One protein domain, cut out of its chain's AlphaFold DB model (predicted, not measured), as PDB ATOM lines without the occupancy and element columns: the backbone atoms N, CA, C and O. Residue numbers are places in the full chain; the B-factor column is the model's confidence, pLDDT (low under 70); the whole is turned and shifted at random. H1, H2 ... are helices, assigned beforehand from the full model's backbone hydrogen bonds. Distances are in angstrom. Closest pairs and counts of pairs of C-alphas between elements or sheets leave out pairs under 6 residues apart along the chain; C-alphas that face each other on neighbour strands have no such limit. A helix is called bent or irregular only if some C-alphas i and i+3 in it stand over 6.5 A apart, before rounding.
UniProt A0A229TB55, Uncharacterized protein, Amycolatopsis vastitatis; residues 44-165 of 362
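This is residues 44 to 165 of the 362 residues of an uncharacterized protein of Amycolatopsis vastitatis (UniProt A0A229TB55). The helical hairpin of H1 and H2 meets, where H2 packs on the last residues of H6, a group of three helices, H5, H6 and H7, that run side by side with their centres in a triangle. Short H3 packs on residues 115 to 123 of H5, and H4 lies at the outside near H3. The 122 printed residues hold seven named helices, H1 to H7 in order, and no named strand: all helix. The whole is compact, with a radius of gyration of the C-alphas of 14.1 A, and rounded, spanning 41 by 31 by 26 A.

Past residues 44 to 55, find the hairpin of H1, residues 56 to 71, and H2, residues 77 to 89; their closest C-alphas, Ile 63 and Thr 84, are 5.3 A apart. H3, residues 93 to 98, and residues 86 to 87 of H2 only just touch, only at the corner, with 3 pairs of C-alphas within 8 A, the closest those of Ala 87 and Leu 96, 6.1 A. H4, residues 105 to 112, is irregular, C-alphas 106 and 109 being 7.1 A apart; it is close to H3 but not clearly touching, the C-alphas of Leu 97 and Leu 107 being 7.9 A apart. H5, residues 114 to 134, also irregular with C-alphas 115 and 118 7.1 A apart, touches H3 at a steep tilt of 44 degrees, closest at C-alphas 94 and 116, 5.5 A. H6, residues 140 to 152, forms a hairpin with H5, at 6 degrees, opposite ways, closest at C-alphas 129 and 143, 6.8 A. Its residues 147 to 152 touch H2, closest at C-alphas 86 and 151, 5.1 A. H7, residues 156 to 164, forms a hairpin with H6, which touches it with residues 146 to 150 alone, closest at C-alphas 146 and 159, 6.8 A. Every O i to N i+4 pair is within hydrogen-bond range in H1, H2, H3, H6 and H7, against 15 of 17 in H5 and 0 of 4 in H4, where 3 of 5 O i to N i+3 pairs are.

Find C-alpha 56 at (42.941, 27.715, 7.607); from there H1 runs 22.7 A. H2 spans 18.8 A, H5 30.6 A and H6 18.3 A. H7 ends at C-alpha 164, (23.793, 19.317, 35.176).

The C-alphas of Arg 44 and Gly 165, the two farthest apart, are 41.4 A apart. The printed part has no cut, and no link is long. Look for pLDDT under 70 at residues 44, 46 and 106.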
ATOM      1  N   ARG A  44      32.393  24.858  -2.662       69.75
ATOM      2  CA  ARG A  44      31.092  24.246  -2.920       69.75
ATOM      3  C   ARG A  44      30.780  23.280  -1.792       69.75
ATOM      4  O   ARG A  44      30.964  22.072  -1.937       69.75
ATOM      5  N   TRP A  45      30.406  23.810  -0.628       71.44
ATOM      6  CA  TRP A  45      30.179  23.011   0.583       71.44
ATOM      7  C   TRP A  45      29.058  21.985   0.375       71.44
ATOM      8  O   TRP A  45      29.050  20.926   0.998       71.44
ATOM      9  N   ASP A  46      28.149  22.254  -0.559       69.44
ATOM     10  CA  ASP A  46      27.143  21.325  -1.061       69.44
ATOM     11  C   ASP A  46      27.752  20.063  -1.702       69.44
ATOM     12  O   ASP A  46      27.209  18.974  -1.524       69.44
ATOM     13  N   THR A  47      28.906  20.177  -2.365       76.69
ATOM     14  CA  THR A  47      29.601  19.063  -3.040       76.69
ATOM     15  C   THR A  47      30.761  18.459  -2.248       76.69
ATOM     16  O   THR A  47      31.153  17.320  -2.507       76.69
ATOM     17  N   VAL A  48      31.314  19.187  -1.272       82.00
ATOM     18  CA  VAL A  48      32.432  18.699  -0.455       82.00
ATOM     19  C   VAL A  48      31.953  17.539   0.438       82.00
ATOM     20  O   VAL A  48      30.945  17.672   1.149       82.00
ATOM     21  N   PRO A  49      32.649  16.380   0.435       86.50
ATOM     22  CA  PRO A  49      32.364  15.301   1.373       86.50
ATOM     23  C   PRO A  49      32.467  15.809   2.808       86.50
ATOM     24  O   PRO A  49      33.445  16.459   3.169       86.50
ATOM     25  N   ALA A  50      31.490  15.479   3.648       86.50
ATOM     26  CA  ALA A  50      31.390  15.995   5.014       86.50
ATOM     27  C   ALA A  50      32.632  15.677   5.877       86.50
ATOM     28  O   ALA A  50      32.996  16.441   6.766       86.50
ATOM     29  N   THR A  51      33.337  14.583   5.577       86.94
ATOM     30  CA  THR A  51      34.560  14.156   6.276       86.94
ATOM     31  C   THR A  51      35.838  14.842   5.787       86.94
ATOM     32  O   THR A  51      36.912  14.548   6.304       86.94
ATOM     33  N   THR A  52      35.758  15.702   4.769       90.31
ATOM     34  CA  THR A  52      36.927  16.402   4.214       90.31
ATOM     35  C   THR A  52      37.546  17.297   5.288       90.31
ATOM     36  O   THR A  52      36.803  18.062   5.908       90.31
ATOM     37  N   PRO A  53      38.864  17.213   5.544       91.62
ATOM     38  CA  PRO A  53      39.524  18.099   6.492       91.62
ATOM     39  C   PRO A  53      39.485  19.550   6.002       91.62
ATOM     40  O   PRO A  53      39.567  19.810   4.805       91.62
ATOM     41  N   VAL A  54      39.372  20.481   6.942       90.94
ATOM     42  CA  VAL A  54      39.272  21.925   6.687       90.94
ATOM     43  C   VAL A  54      40.608  22.589   7.026       90.94
ATOM     44  O   VAL A  54      41.143  22.380   8.123       90.94
ATOM     45  N   GLY A  55      41.158  23.363   6.090       90.00
ATOM     46  CA  GLY A  55      42.363  24.169   6.274       90.00
ATOM     47  C   GLY A  55      42.065  25.540   6.884       90.00
ATOM     48  O   GLY A  55      40.932  25.853   7.240       90.00
ATOM     49  N   ASP A  56      43.101  26.364   7.049       88.00
ATOM     50  CA  ASP A  56      42.941  27.715   7.607       88.00
ATOM     51  C   ASP A  56      42.109  28.617   6.688       88.00
ATOM     52  O   ASP A  56      41.258  29.359   7.170       88.00
ATOM     53  N   LEU A  57      42.271  28.470   5.370       81.38
ATOM     54  CA  LEU A  57      41.548  29.254   4.370       81.38
ATOM     55  C   LEU A  57      40.032  29.028   4.446       81.38
ATOM     56  O   LEU A  57      39.253  29.976   4.439       81.38
ATOM     57  N   GLU A  58      39.592  27.772   4.563       87.19
ATOM     58  CA  GLU A  58      38.171  27.454   4.687       87.19
ATOM     59  C   GLU A  58      37.588  27.916   6.033       87.19
ATOM     60  O   GLU A  58      36.415  28.291   6.098       87.19
ATOM     61  N   ARG A  59      38.395  27.931   7.107       91.19
ATOM     62  CA  ARG A  59      37.990  28.508   8.400       91.19
ATOM     63  C   ARG A  59      37.822  30.022   8.310       91.19
ATOM     64  O   ARG A  59      36.798  30.538   8.752       91.19
ATOM     65  N   GLU A  60      38.787  30.728   7.724       85.94
ATOM     66  CA  GLU A  60      38.714  32.178   7.500       85.94
ATOM     67  C   GLU A  60      37.537  32.551   6.596       85.94
ATOM     68  O   GLU A  60      36.822  33.518   6.874       85.94
ATOM     69  N   PHE A  61      37.263  31.739   5.571       82.44
ATOM     70  CA  PHE A  61      36.083  31.916   4.735       82.44
ATOM     71  C   PHE A  61      34.792  31.845   5.539       82.44
ATOM     72  O   PHE A  61      33.946  32.730   5.447       82.44
ATOM     73  N   ALA A  62      34.645  30.789   6.340       88.06
ATOM     74  CA  ALA A  62      33.469  30.594   7.166       88.06
ATOM     75  C   ALA A  62      33.264  31.780   8.117       88.06
ATOM     76  O   ALA A  62      32.154  32.283   8.251       88.06
ATOM     77  N   ILE A  63      34.337  32.270   8.742       91.25
ATOM     78  CA  ILE A  63      34.285  33.452   9.613       91.25
ATOM     79  C   ILE A  63      33.817  34.684   8.835       91.25
ATOM     80  O   ILE A  63      32.923  35.387   9.294       91.25
ATOM     81  N   THR A  64      34.357  34.892   7.636       84.62
ATOM     82  CA  THR A  64      33.966  36.000   6.757       84.62
ATOM     83  C   THR A  64      32.474  35.927   6.420       84.62
ATOM     84  O   THR A  64      31.751  36.901   6.613       84.62
ATOM     85  N   LEU A  65      31.964  34.758   6.018       83.31
ATOM     86  CA  LEU A  65      30.535  34.572   5.742       83.31
ATOM     87  C   LEU A  65      29.646  34.849   6.965       83.31
ATOM     88  O   LEU A  65      28.553  35.391   6.813       83.31
ATOM     89  N   LEU A  66      30.095  34.496   8.172       87.50
ATOM     90  CA  LEU A  66      29.367  34.791   9.409       87.50
ATOM     91  C   LEU A  66      29.344  36.291   9.725       87.50
ATOM     92  O   LEU A  66      28.335  36.787  10.228       87.50
ATOM     93  N   ASP A  67      30.426  37.009   9.427       84.81
ATOM     94  CA  ASP A  67      30.497  38.462   9.586       84.81
ATOM     95  C   ASP A  67      29.533  39.169   8.633       84.81
ATOM     96  O   ASP A  67      28.763  40.023   9.067       84.81
ATOM     97  N   ILE A  68      29.488  38.728   7.375       74.75
ATOM     98  CA  ILE A  68      28.503  39.191   6.393       74.75
ATOM     99  C   ILE A  68      27.083  38.877   6.865       74.75
ATOM    100  O   ILE A  68      26.239  39.763   6.906       74.75
ATOM    101  N   ALA A  69      26.791  37.642   7.277       76.88
ATOM    102  CA  ALA A  69      25.453  37.290   7.749       76.88
ATOM    103  C   ALA A  69      25.007  38.148   8.951       76.88
ATOM    104  O   ALA A  69      23.823  38.456   9.079       76.88
ATOM    105  N   ALA A  70      25.939  38.567   9.810       82.38
ATOM    106  CA  ALA A  70      25.651  39.500  10.895       82.38
ATOM    107  C   ALA A  70      25.422  40.943  10.413       82.38
ATOM    108  O   ALA A  70      24.553  41.615  10.955       82.38
ATOM    109  N   GLU A  71      26.156  41.413   9.402       78.38
ATOM    110  CA  GLU A  71      25.944  42.731   8.778       78.38
ATOM    111  C   GLU A  71      24.539  42.863   8.164       78.38
ATOM    112  O   GLU A  71      23.931  43.927   8.230       78.38
ATOM    113  N   TYR A  72      23.993  41.768   7.629       75.25
ATOM    114  CA  TYR A  72      22.635  41.700   7.072       75.25
ATOM    115  C   TYR A  72      21.565  41.267   8.096       75.25
ATOM    116  O   TYR A  72      20.542  40.700   7.705       75.25
ATOM    117  N   ASP A  73      21.802  41.456   9.400       80.31
ATOM    118  CA  ASP A  73      20.878  41.115  10.500       80.31
ATOM    119  C   ASP A  73      20.365  39.654  10.497       80.31
ATOM    120  O   ASP A  73      19.378  39.311  11.154       80.31
ATOM    121  N   SER A  74      21.042  38.751   9.782       76.12
ATOM    122  CA  SER A  74      20.680  37.328   9.708       76.12
ATOM    123  C   SER A  74      21.243  36.527  10.887       76.12
ATOM    124  O   SER A  74      20.805  35.405  11.146       76.12
ATOM    125  N   LEU A  75      22.198  37.099  11.627       84.81
ATOM    126  CA  LEU A  75      22.764  36.542  12.854       84.81
ATOM    127  C   LEU A  75      22.797  37.585  13.968       84.81
ATOM    128  O   LEU A  75      23.321  38.682  13.794       84.81
ATOM    129  N   SER A  76      22.333  37.200  15.157       85.81
ATOM    130  CA  SER A  76      22.522  38.014  16.359       85.81
ATOM    131  C   SER A  76      24.005  38.093  16.748       85.81
ATOM    132  O   SER A  76      24.786  37.186  16.454       85.81
ATOM    133  N   GLY A  77      24.418  39.131  17.484       82.56
ATOM    134  CA  GLY A  77      25.813  39.263  17.936       82.56
ATOM    135  C   GLY A  77      26.294  38.094  18.811       82.56
ATOM    136  O   GLY A  77      27.451  37.673  18.720       82.56
ATOM    137  N   ALA A  78      25.397  37.520  19.622       76.62
ATOM    138  CA  ALA A  78      25.689  36.315  20.395       76.62
ATOM    139  C   ALA A  78      25.866  35.093  19.483       76.62
ATOM    140  O   ALA A  78      26.818  34.335  19.685       76.62
ATOM    141  N   ASP A  79      24.997  34.938  18.476       83.81
ATOM    142  CA  ASP A  79      25.079  33.841  17.513       83.81
ATOM    143  C   ASP A  79      26.341  33.899  16.668       83.81
ATOM    144  O   ASP A  79      27.064  32.910  16.552       83.81
ATOM    145  N   ARG A  80      26.656  35.084  16.148       90.81
ATOM    146  CA  ARG A  80      27.889  35.347  15.415       90.81
ATOM    147  C   ARG A  80      29.105  34.927  16.236       90.81
ATOM    148  O   ARG A  80      29.885  34.099  15.780       90.81
ATOM    149  N   ARG A  81      29.249  35.435  17.471       85.56
ATOM    150  CA  ARG A  81      30.445  35.189  18.301       85.56
ATOM    151  C   ARG A  81      30.729  33.697  18.480       85.56
ATOM    152  O   ARG A  81      31.880  33.286  18.345       85.56
ATOM    153  N   TRP A  82      29.721  32.887  18.805       85.56
ATOM    154  CA  TRP A  82      29.962  31.458  19.019       85.56
ATOM    155  C   TRP A  82      30.221  30.720  17.700       85.56
ATOM    156  O   TRP A  82      31.113  29.871  17.669       85.56
ATOM    157  N   ARG A  83      29.521  31.069  16.609       92.44
ATOM    158  CA  ARG A  83      29.765  30.476  15.284       92.44
ATOM    159  C   ARG A  83      31.175  30.781  14.794       92.44
ATOM    160  O   ARG A  83      31.829  29.877  14.295       92.44
ATOM    161  N   THR A  84      31.681  31.994  15.017       91.94
ATOM    162  CA  THR A  84      33.066  32.377  14.698       91.94
ATOM    163  C   THR A  84      34.074  31.522  15.468       91.94
ATOM    164  O   THR A  84      35.019  30.999  14.882       91.94
ATOM    165  N   ILE A  85      33.859  31.314  16.774       88.12
ATOM    166  CA  ILE A  85      34.723  30.449  17.598       88.12
ATOM    167  C   ILE A  85      34.687  28.997  17.102       88.12
ATOM    168  O   ILE A  85      35.719  28.321  17.086       88.12
ATOM    169  N   PHE A  86      33.508  28.510  16.710       89.00
ATOM    170  CA  PHE A  86      33.341  27.159  16.187       89.00
ATOM    171  C   PHE A  86      34.016  27.002  14.820       89.00
ATOM    172  O   PHE A  86      34.782  26.061  14.627       89.00
ATOM    173  N   ALA A  87      33.811  27.956  13.909       92.62
ATOM    174  CA  ALA A  87      34.453  28.005  12.599       92.62
ATOM    175  C   ALA A  87      35.983  28.002  12.725       92.62
ATOM    176  O   ALA A  87      36.645  27.182  12.097       92.62
ATOM    177  N   ALA A  88      36.544  28.817  13.625       93.12
ATOM    178  CA  ALA A  88      37.984  28.872  13.890       93.12
ATOM    179  C   ALA A  88      38.583  27.539  14.385       93.12
ATOM    180  O   ALA A  88      39.793  27.337  14.313       93.12
ATOM    181  N   ARG A  89      37.756  26.622  14.901       91.12
ATOM    182  CA  ARG A  89      38.175  25.306  15.413       91.12
ATOM    183  C   ARG A  89      37.670  24.132  14.577       91.12
ATOM    184  O   ARG A  89      37.946  22.983  14.927       91.12
ATOM    185  N   ALA A  90      36.959  24.406  13.487       90.12
ATOM    186  CA  ALA A  90      36.401  23.385  12.621       90.12
ATOM    187  C   ALA A  90      37.515  22.520  12.024       90.12
ATOM    188  O   ALA A  90      38.514  23.031  11.508       90.12
ATOM    189  N   ARG A  91      37.343  21.199  12.112       90.62
ATOM    190  CA  ARG A  91      38.318  20.220  11.613       90.62
ATOM    191  C   ARG A  91      37.866  19.607  10.302       90.62
ATOM    192  O   ARG A  91      38.706  19.176   9.518       90.62
ATOM    193  N   THR A  92      36.558  19.552  10.083       91.00
ATOM    194  CA  THR A  92      35.933  18.892   8.941       91.00
ATOM    195  C   THR A  92      34.903  19.787   8.265       91.00
ATOM    196  O   THR A  92      34.363  20.709   8.877       91.00
ATOM    197  N   ALA A  93      34.604  19.503   6.998       87.31
ATOM    198  CA  ALA A  93      33.580  20.224   6.252       87.31
ATOM    199  C   ALA A  93      32.202  20.095   6.919       87.31
ATOM    200  O   ALA A  93      31.409  21.025   6.850       87.31
ATOM    201  N   ALA A  94      31.934  18.982   7.612       86.88
ATOM    202  CA  ALA A  94      30.741  18.796   8.433       86.88
ATOM    203  C   ALA A  94      30.618  19.847   9.545       86.88
ATOM    204  O   ALA A  94      29.540  20.411   9.732       86.88
ATOM    205  N   ASP A  95      31.719  20.117  10.258       86.50
ATOM    206  CA  ASP A  95      31.755  21.109  11.338       86.50
ATOM    207  C   ASP A  95      31.366  22.491  10.803       86.50
ATOM    208  O   ASP A  95      30.562  23.198  11.407       86.50
ATOM    209  N   LEU A  96      31.902  22.849   9.637       89.06
ATOM    210  CA  LEU A  96      31.583  24.101   8.975       89.06
ATOM    211  C   LEU A  96      30.140  24.126   8.448       89.06
ATOM    212  O   LEU A  96      29.398  25.043   8.785       89.06
ATOM    213  N   LEU A  97      29.709  23.110   7.693       86.94
ATOM    214  CA  LEU A  97      28.368  23.008   7.094       86.94
ATOM    215  C   LEU A  97      27.246  23.249   8.102       86.94
ATOM    216  O   LEU A  97      26.286  23.961   7.808       86.94
ATOM    217  N   VAL A  98      27.377  22.684   9.301       86.81
ATOM    218  CA  VAL A  98      26.368  22.813  10.356       86.81
ATOM    219  C   VAL A  98      26.127  24.268  10.769       86.81
ATOM    220  O   VAL A  98      24.997  24.604  11.118       86.81
ATOM    221  N   LEU A  99      27.132  25.145  10.673       87.62
ATOM    222  CA  LEU A  99      27.007  26.563  11.032       87.62
ATOM    223  C   LEU A  99      26.118  27.368  10.078       87.62
ATOM    224  O   LEU A  99      25.690  28.463  10.449       87.62
ATOM    225  N   PHE A 100      25.860  26.847   8.877       86.44
ATOM    226  CA  PHE A 100      25.148  27.556   7.813       86.44
ATOM    227  C   PHE A 100      23.841  26.877   7.408       86.44
ATOM    228  O   PHE A 100      23.121  27.421   6.584       86.44
ATOM    229  N   LEU A 101      23.477  25.723   7.978       82.12
ATOM    230  CA  LEU A 101      22.246  25.006   7.603       82.12
ATOM    231  C   LEU A 101      20.960  25.826   7.808       82.12
ATOM    232  O   LEU A 101      19.953  25.580   7.136       82.12
ATOM    233  N   ASP A 102      20.966  26.755   8.759       77.94
ATOM    234  CA  ASP A 102      19.859  27.666   9.037       77.94
ATOM    235  C   ASP A 102      19.954  28.987   8.260       77.94
ATOM    236  O   ASP A 102      18.910  29.527   7.891       77.94
ATOM    237  N   ILE A 103      21.173  29.450   7.959       77.00
ATOM    238  CA  ILE A 103      21.445  30.669   7.180       77.00
ATOM    239  C   ILE A 103      21.202  30.441   5.681       77.00
ATOM    240  O   ILE A 103      20.606  31.281   5.018       77.00
ATOM    241  N   GLU A 104      21.623  29.292   5.152       76.31
ATOM    242  CA  GLU A 104      21.682  28.986   3.721       76.31
ATOM    243  C   GLU A 104      20.600  27.960   3.334       76.31
ATOM    244  O   GLU A 104      20.757  26.752   3.561       76.31
ATOM    245  N   PRO A 105      19.479  28.385   2.713       73.88
ATOM    246  CA  PRO A 105      18.355  27.495   2.420       73.88
ATOM    247  C   PRO A 105      18.725  26.304   1.533       73.88
ATOM    248  O   PRO A 105      18.149  25.225   1.675       73.88
ATOM    249  N   HIS A 106      19.701  26.488   0.642       66.81
ATOM    250  CA  HIS A 106      20.153  25.468  -0.299       66.81
ATOM    251  C   HIS A 106      20.913  24.313   0.380       66.81
ATOM    252  O   HIS A 106      20.986  23.222  -0.183       66.81
ATOM    253  N   LEU A 107      21.411  24.500   1.611       73.25
ATOM    254  CA  LEU A 107      22.075  23.448   2.388       73.25
ATOM    255  C   LEU A 107      21.091  22.572   3.180       73.25
ATOM    256  O   LEU A 107      21.443  21.464   3.589       73.25
ATOM    257  N   ARG A 108      19.835  23.008   3.359       79.94
ATOM    258  CA  ARG A 108      18.808  22.283   4.137       79.94
ATOM    259  C   ARG A 108      18.602  20.816   3.729       79.94
ATOM    260  O   ARG A 108      18.419  20.004   4.640       79.94
ATOM    261  N   PRO A 109      18.660  20.416   2.441       84.25
ATOM    262  CA  PRO A 109      18.543  19.007   2.056       84.25
ATOM    263  C   PRO A 109      19.614  18.106   2.684       84.25
ATOM    264  O   PRO A 109      19.354  16.928   2.926       84.25
ATOM    265  N   ARG A 110      20.798  18.649   3.014       78.69
ATOM    266  CA  ARG A 110      21.882  17.894   3.661       78.69
ATOM    267  C   ARG A 110      21.637  17.625   5.143       78.69
ATOM    268  O   ARG A 110      22.365  16.832   5.720       78.69
ATOM    269  N   ARG A 111      20.606  18.202   5.772       85.69
ATOM    270  CA  ARG A 111      20.321  18.025   7.211       85.69
ATOM    271  C   ARG A 111      20.150  16.558   7.635       85.69
ATOM    272  O   ARG A 111      20.376  16.239   8.795       85.69
ATOM    273  N   ASN A 112      19.773  15.681   6.705       85.25
ATOM    274  CA  ASN A 112      19.606  14.246   6.948       85.25
ATOM    275  C   ASN A 112      20.873  13.417   6.653       85.25
ATOM    276  O   ASN A 112      20.830  12.191   6.750       85.25
ATOM    277  N   ASP A 113      21.983  14.049   6.263       84.44
ATOM    278  CA  ASP A 113      23.264  13.377   6.042       84.44
ATOM    279  C   ASP A 113      23.808  12.873   7.396       84.44
ATOM    280  O   ASP A 113      24.036  13.681   8.304       84.44
ATOM    281  N   PRO A 114      24.022  11.553   7.575       85.56
ATOM    282  CA  PRO A 114      24.487  10.996   8.843       85.56
ATOM    283  C   PRO A 114      25.853  11.547   9.266       85.56
ATOM    284  O   PRO A 114      26.149  11.583  10.459       85.56
ATOM    285  N   ALA A 115      26.672  12.029   8.324       84.00
ATOM    286  CA  ALA A 115      27.948  12.657   8.645       84.00
ATOM    287  C   ALA A 115      27.790  14.014   9.355       84.00
ATOM    288  O   ALA A 115      28.714  14.456  10.035       84.00
ATOM    289  N   LEU A 116      26.623  14.662   9.242       85.56
ATOM    290  CA  LEU A 116      26.316  15.914   9.937       85.56
ATOM    291  C   LEU A 116      25.680  15.695  11.314       85.56
ATOM    292  O   LEU A 116      25.612  16.644  12.091       85.56
ATOM    293  N   ALA A 117      25.241  14.475  11.646       86.88
ATOM    294  CA  ALA A 117      24.488  14.193  12.872       86.88
ATOM    295  C   ALA A 117      25.219  14.676  14.137       86.88
ATOM    296  O   ALA A 117      24.650  15.418  14.933       86.88
ATOM    297  N   ALA A 118      26.508  14.352  14.280       82.38
ATOM    298  CA  ALA A 118      27.297  14.764  15.442       82.38
ATOM    299  C   ALA A 118      27.474  16.292  15.543       82.38
ATOM    300  O   ALA A 118      27.499  16.843  16.643       82.38
ATOM    301  N   GLY A 119      27.603  16.984  14.408       82.25
ATOM    302  CA  GLY A 119      27.677  18.444  14.384       82.25
ATOM    303  C   GLY A 119      26.325  19.079  14.721       82.25
ATOM    304  O   GLY A 119      26.266  19.993  15.537       82.25
ATOM    305  N   LEU A 120      25.232  18.544  14.172       86.19
ATOM    306  CA  LEU A 120      23.861  18.978  14.457       86.19
ATOM    307  C   LEU A 120      23.487  18.811  15.933       86.19
ATOM    308  O   LEU A 120      22.870  19.704  16.508       86.19
ATOM    309  N   GLU A 121      23.887  17.708  16.565       88.19
ATOM    310  CA  GLU A 121      23.693  17.514  18.004       88.19
ATOM    311  C   GLU A 121      24.463  18.554  18.827       88.19
ATOM    312  O   GLU A 121      23.937  19.072  19.814       88.19
ATOM    313  N   ARG A 122      25.686  18.918  18.411       85.50
ATOM    314  CA  ARG A 122      26.447  20.000  19.058       85.50
ATOM    315  C   ARG A 122      25.795  21.357  18.866       85.50
ATOM    316  O   ARG A 122      25.727  22.120  19.824       85.50
ATOM    317  N   LEU A 123      25.295  21.644  17.669       84.12
ATOM    318  CA  LEU A 123      24.552  22.869  17.391       84.12
ATOM    319  C   LEU A 123      23.319  22.974  18.294       84.12
ATOM    320  O   LEU A 123      23.114  24.005  18.930       84.12
ATOM    321  N   ALA A 124      22.538  21.896  18.393       88.31
ATOM    322  CA  ALA A 124      21.370  21.835  19.266       88.31
ATOM    323  C   ALA A 124      21.753  22.071  20.737       88.31
ATOM    324  O   ALA A 124      21.141  22.897  21.409       88.31
ATOM    325  N   PHE A 125      22.823  21.433  21.215       90.88
ATOM    326  CA  PHE A 125      23.337  21.649  22.569       90.88
ATOM    327  C   PHE A 125      23.785  23.104  22.819       90.88
ATOM    328  O   PHE A 125      23.498  23.676  23.870       90.88
ATOM    329  N   VAL A 126      24.454  23.746  21.855       84.69
ATOM    330  CA  VAL A 126      24.841  25.164  21.963       84.69
ATOM    331  C   VAL A 126      23.611  26.076  21.996       84.69
ATOM    332  O   VAL A 126      23.576  27.028  22.779       84.69
ATOM    333  N   GLN A 127      22.575  25.774  21.207       86.62
ATOM    334  CA  GLN A 127      21.302  26.500  21.243       86.62
ATOM    335  C   GLN A 127      20.602  26.355  22.600       86.62
ATOM    336  O   GLN A 127      20.122  27.347  23.151       86.62
ATOM    337  N   GLU A 128      20.603  25.157  23.189       91.62
ATOM    338  CA  GLU A 128      20.126  24.946  24.559       91.62
ATOM    339  C   GLU A 128      20.927  25.807  25.553       91.62
ATOM    340  O   GLU A 128      20.340  26.473  26.413       91.62
ATOM    341  N   ALA A 129      22.261  25.847  25.433       88.25
ATOM    342  CA  ALA A 129      23.125  26.643  26.310       88.25
ATOM    343  C   ALA A 129      22.840  28.150  26.186       88.25
ATOM    344  O   ALA A 129      22.797  28.868  27.192       88.25
ATOM    345  N   LEU A 130      22.582  28.636  24.969       84.25
ATOM    346  CA  LEU A 130      22.166  30.016  24.707       84.25
ATOM    347  C   LEU A 130      20.821  30.336  25.364       84.25
ATOM    348  O   LEU A 130      20.698  31.354  26.049       84.25
ATOM    349  N   GLN A 131      19.827  29.457  25.222       86.94
ATOM    350  CA  GLN A 131      18.520  29.620  25.867       86.94
ATOM    351  C   GLN A 131      18.641  29.631  27.397       86.94
ATOM    352  O   GLN A 131      18.013  30.451  28.080       86.94
ATOM    353  N   ALA A 132      19.490  28.765  27.954       89.00
ATOM    354  CA  ALA A 132      19.767  28.725  29.383       89.00
ATOM    355  C   ALA A 132      20.455  30.006  29.875       89.00
ATOM    356  O   ALA A 132      20.073  30.535  30.924       89.00
ATOM    357  N   ARG A 133      21.400  30.560  29.107       89.94
ATOM    358  CA  ARG A 133      22.004  31.872  29.381       89.94
ATOM    359  C   ARG A 133      20.964  32.993  29.343       89.94
ATOM    360  O   ARG A 133      20.916  33.790  30.277       89.94
ATOM    361  N   GLY A 134      20.110  33.034  28.318       82.31
ATOM    362  CA  GLY A 134      19.016  34.011  28.212       82.31
ATOM    363  C   GLY A 134      18.059  33.947  29.408       82.31
ATOM    364  O   GLY A 134      17.627  34.969  29.930       82.31
ATOM    365  N   SER A 135      17.842  32.740  29.934       88.00
ATOM    366  CA  SER A 135      17.052  32.481  31.145       88.00
ATOM    367  C   SER A 135      17.829  32.678  32.459       88.00
ATOM    368  O   SER A 135      17.339  32.289  33.519       88.00
ATOM    369  N   ARG A 136      19.052  33.230  32.414       90.38
ATOM    370  CA  ARG A 136      19.968  33.436  33.558       90.38
ATOM    371  C   ARG A 136      20.311  32.165  34.350       90.38
ATOM    372  O   ARG A 136      20.664  32.239  35.524       90.38
ATOM    373  N   ARG A 137      20.219  30.988  33.724       90.81
ATOM    374  CA  ARG A 137      20.602  29.690  34.316       90.81
ATOM    375  C   ARG A 137      22.094  29.383  34.188       90.81
ATOM    376  O   ARG A 137      22.570  28.464  34.855       90.81
ATOM    377  N   LEU A 138      22.786  30.116  33.319       90.75
ATOM    378  CA  LEU A 138      24.227  30.063  33.108       90.75
ATOM    379  C   LEU A 138      24.790  31.477  33.217       90.75
ATOM    380  O   LEU A 138      24.245  32.425  32.642       90.75
ATOM    381  N   THR A 139      25.894  31.612  33.937       90.44
ATOM    382  CA  THR A 139      26.718  32.817  33.918       90.44
ATOM    383  C   THR A 139      27.438  32.946  32.575       90.44
ATOM    384  O   THR A 139      27.559  31.994  31.799       90.44
ATOM    385  N   ARG A 140      27.967  34.142  32.288       85.62
ATOM    386  CA  ARG A 140      28.769  34.370  31.079       85.62
ATOM    387  C   ARG A 140      30.003  33.467  31.023       85.62
ATOM    388  O   ARG A 140      30.301  32.956  29.953       85.62
ATOM    389  N   ALA A 141      30.694  33.288  32.149       87.00
ATOM    390  CA  ALA A 141      31.914  32.486  32.217       87.00
ATOM    391  C   ALA A 141      31.634  30.992  31.992       87.00
ATOM    392  O   ALA A 141      32.348  30.349  31.230       87.00
ATOM    393  N   GLU A 142      30.562  30.458  32.588       92.00
ATOM    394  CA  GLU A 142      30.138  29.069  32.357       92.00
ATOM    395  C   GLU A 142      29.760  28.843  30.895       92.00
ATOM    396  O   GLU A 142      30.195  27.870  30.286       92.00
ATOM    397  N   PHE A 143      28.994  29.766  30.311       89.25
ATOM    398  CA  PHE A 143      28.620  29.683  28.905       89.25
ATOM    399  C   PHE A 143      29.842  29.734  27.979       89.25
ATOM    400  O   PHE A 143      29.976  28.875  27.112       89.25
ATOM    401  N   ASP A 144      30.743  30.703  28.172       84.50
ATOM    402  CA  ASP A 144      31.951  30.835  27.351       84.50
ATOM    403  C   ASP A 144      32.832  29.564  27.482       84.50
ATOM    404  O   ASP A 144      33.311  29.047  26.474       84.50
ATOM    405  N   SER A 145      32.939  28.969  28.680       89.50
ATOM    406  CA  SER A 145      33.638  27.689  28.898       89.50
ATOM    407  C   SER A 145      32.978  26.505  28.176       89.50
ATOM    408  O   SER A 145      33.669  25.699  27.551       89.50
ATOM    409  N   ILE A 146      31.643  26.399  28.220       90.88
ATOM    410  CA  ILE A 146      30.893  25.358  27.500       90.88
ATOM    411  C   ILE A 146      31.120  25.483  25.990       90.88
ATOM    412  O   ILE A 146      31.362  24.472  25.328       90.88
ATOM    413  N   LEU A 147      31.091  26.705  25.447       84.69
ATOM    414  CA  LEU A 147      31.343  26.946  24.027       84.69
ATOM    415  C   LEU A 147      32.751  26.525  23.608       84.69
ATOM    416  O   LEU A 147      32.915  25.858  22.588       84.69
ATOM    417  N   GLU A 148      33.770  26.900  24.382       85.38
ATOM    418  CA  GLU A 148      35.157  26.535  24.086       85.38
ATOM    419  C   GLU A 148      35.355  25.021  24.073       85.38
ATOM    420  O   GLU A 148      35.964  24.479  23.147       85.38
ATOM    421  N   ARG A 149      34.786  24.331  25.062       91.50
ATOM    422  CA  ARG A 149      34.853  22.875  25.181       91.50
ATOM    423  C   ARG A 149      34.082  22.169  24.060       91.50
ATOM    424  O   ARG A 149      34.626  21.262  23.427       91.50
ATOM    425  N   ALA A 150      32.879  22.634  23.724       86.38
ATOM    426  CA  ALA A 150      32.102  22.120  22.594       86.38
ATOM    427  C   ALA A 150      32.841  22.293  21.254       86.38
ATOM    428  O   ALA A 150      32.944  21.344  20.473       86.38
ATOM    429  N   ALA A 151      33.422  23.474  21.019       79.38
ATOM    430  CA  ALA A 151      34.222  23.763  19.830       79.38
ATOM    431  C   ALA A 151      35.535  22.953  19.785       79.38
ATOM    432  O   ALA A 151      36.031  22.635  18.708       79.38
ATOM    433  N   SER A 152      36.095  22.573  20.939       82.81
ATOM    434  CA  SER A 152      37.268  21.686  21.021       82.81
ATOM    435  C   SER A 152      36.968  20.224  20.653       82.81
ATOM    436  O   SER A 152      37.889  19.440  20.402       82.81
ATOM    437  N   GLY A 153      35.683  19.873  20.568       85.25
ATOM    438  CA  GLY A 153      35.203  18.530  20.268       85.25
ATOM    439  C   GLY A 153      35.050  17.619  21.477       85.25
ATOM    440  O   GLY A 153      35.098  16.400  21.324       85.25
ATOM    441  N   GLU A 154      34.860  18.193  22.664       92.44
ATOM    442  CA  GLU A 154      34.504  17.417  23.845       92.44
ATOM    443  C   GLU A 154      33.137  16.732  23.681       92.44
ATOM    444  O   GLU A 154      32.252  17.240  22.985       92.44
ATOM    445  N   SER A 155      32.959  15.554  24.292       93.94
ATOM    446  CA  SER A 155      31.713  14.799  24.143       93.94
ATOM    447  C   SER A 155      30.536  15.522  24.797       93.94
ATOM    448  O   SER A 155      30.650  16.080  25.891       93.94
ATOM    449  N   LEU A 156      29.375  15.464  24.139       92.38
ATOM    450  CA  LEU A 156      28.152  16.099  24.631       92.38
ATOM    451  C   LEU A 156      27.720  15.561  25.995       92.38
ATOM    452  O   LEU A 156      27.239  16.334  26.812       92.38
ATOM    453  N   ASP A 157      27.952  14.280  26.279       93.75
ATOM    454  CA  ASP A 157      27.645  13.701  27.590       93.75
ATOM    455  C   ASP A 157      28.496  14.321  28.702       93.75
ATOM    456  O   ASP A 157      27.984  14.614  29.779       93.75
ATOM    457  N   THR A 158      29.778  14.597  28.435       94.44
ATOM    458  CA  THR A 158      30.665  15.253  29.410       94.44
ATOM    459  C   THR A 158      30.268  16.711  29.620       94.44
ATOM    460  O   THR A 158      30.275  17.205  30.749       94.44
ATOM    461  N   LEU A 159      29.879  17.401  28.546       94.62
ATOM    462  CA  LEU A 159      29.400  18.780  28.608       94.62
ATOM    463  C   LEU A 159      28.069  18.889  29.359       94.62
ATOM    464  O   LEU A 159      27.932  19.752  30.225       94.62
ATOM    465  N   ARG A 160      27.118  17.987  29.086       94.19
ATOM    466  CA  ARG A 160      25.841  17.895  29.809       94.19
ATOM    467  C   ARG A 160      26.058  17.536  31.272       94.19
ATOM    468  O   ARG A 160      25.502  18.200  32.130       94.19
ATOM    469  N   ALA A 161      26.935  16.582  31.580       92.38
ATOM    470  CA  ALA A 161      27.272  16.251  32.963       92.38
ATOM    471  C   ALA A 161      27.922  17.429  33.712       92.38
ATOM    472  O   ALA A 161      27.643  17.634  34.890       92.38
ATOM    473  N   ALA A 162      28.764  18.223  33.044       90.44
ATOM    474  CA  ALA A 162      29.333  19.441  33.624       90.44
ATOM    475  C   ALA A 162      28.280  20.540  33.840       90.44
ATOM    476  O   ALA A 162      28.373  21.283  34.814       90.44
ATOM    477  N   TRP A 163      27.284  20.627  32.958       91.12
ATOM    478  CA  TRP A 163      26.160  21.551  33.086       91.12
ATOM    479  C   TRP A 163      25.209  21.129  34.217       91.12
ATOM    480  O   TRP A 163      24.893  21.939  35.088       91.12
ATOM    481  N   ASP A 164      24.753  19.876  34.214       88.00
ATOM    482  CA  ASP A 164      23.793  19.317  35.176       88.00
ATOM    483  C   ASP A 164      24.418  19.003  36.537       88.00
ATOM    484  O   ASP A 164      23.704  18.769  37.518       88.00
ATOM    485  N   GLY A 165      25.753  18.993  36.603       81.69
ATOM    486  CA  GLY A 165      26.510  18.811  37.830       81.69
ATOM    487  C   GLY A 165      25.996  19.748  38.925       81.69
ATOM    488  O   GLY A 165      25.529  20.850  38.625       81.69
TER     489      GLY A 165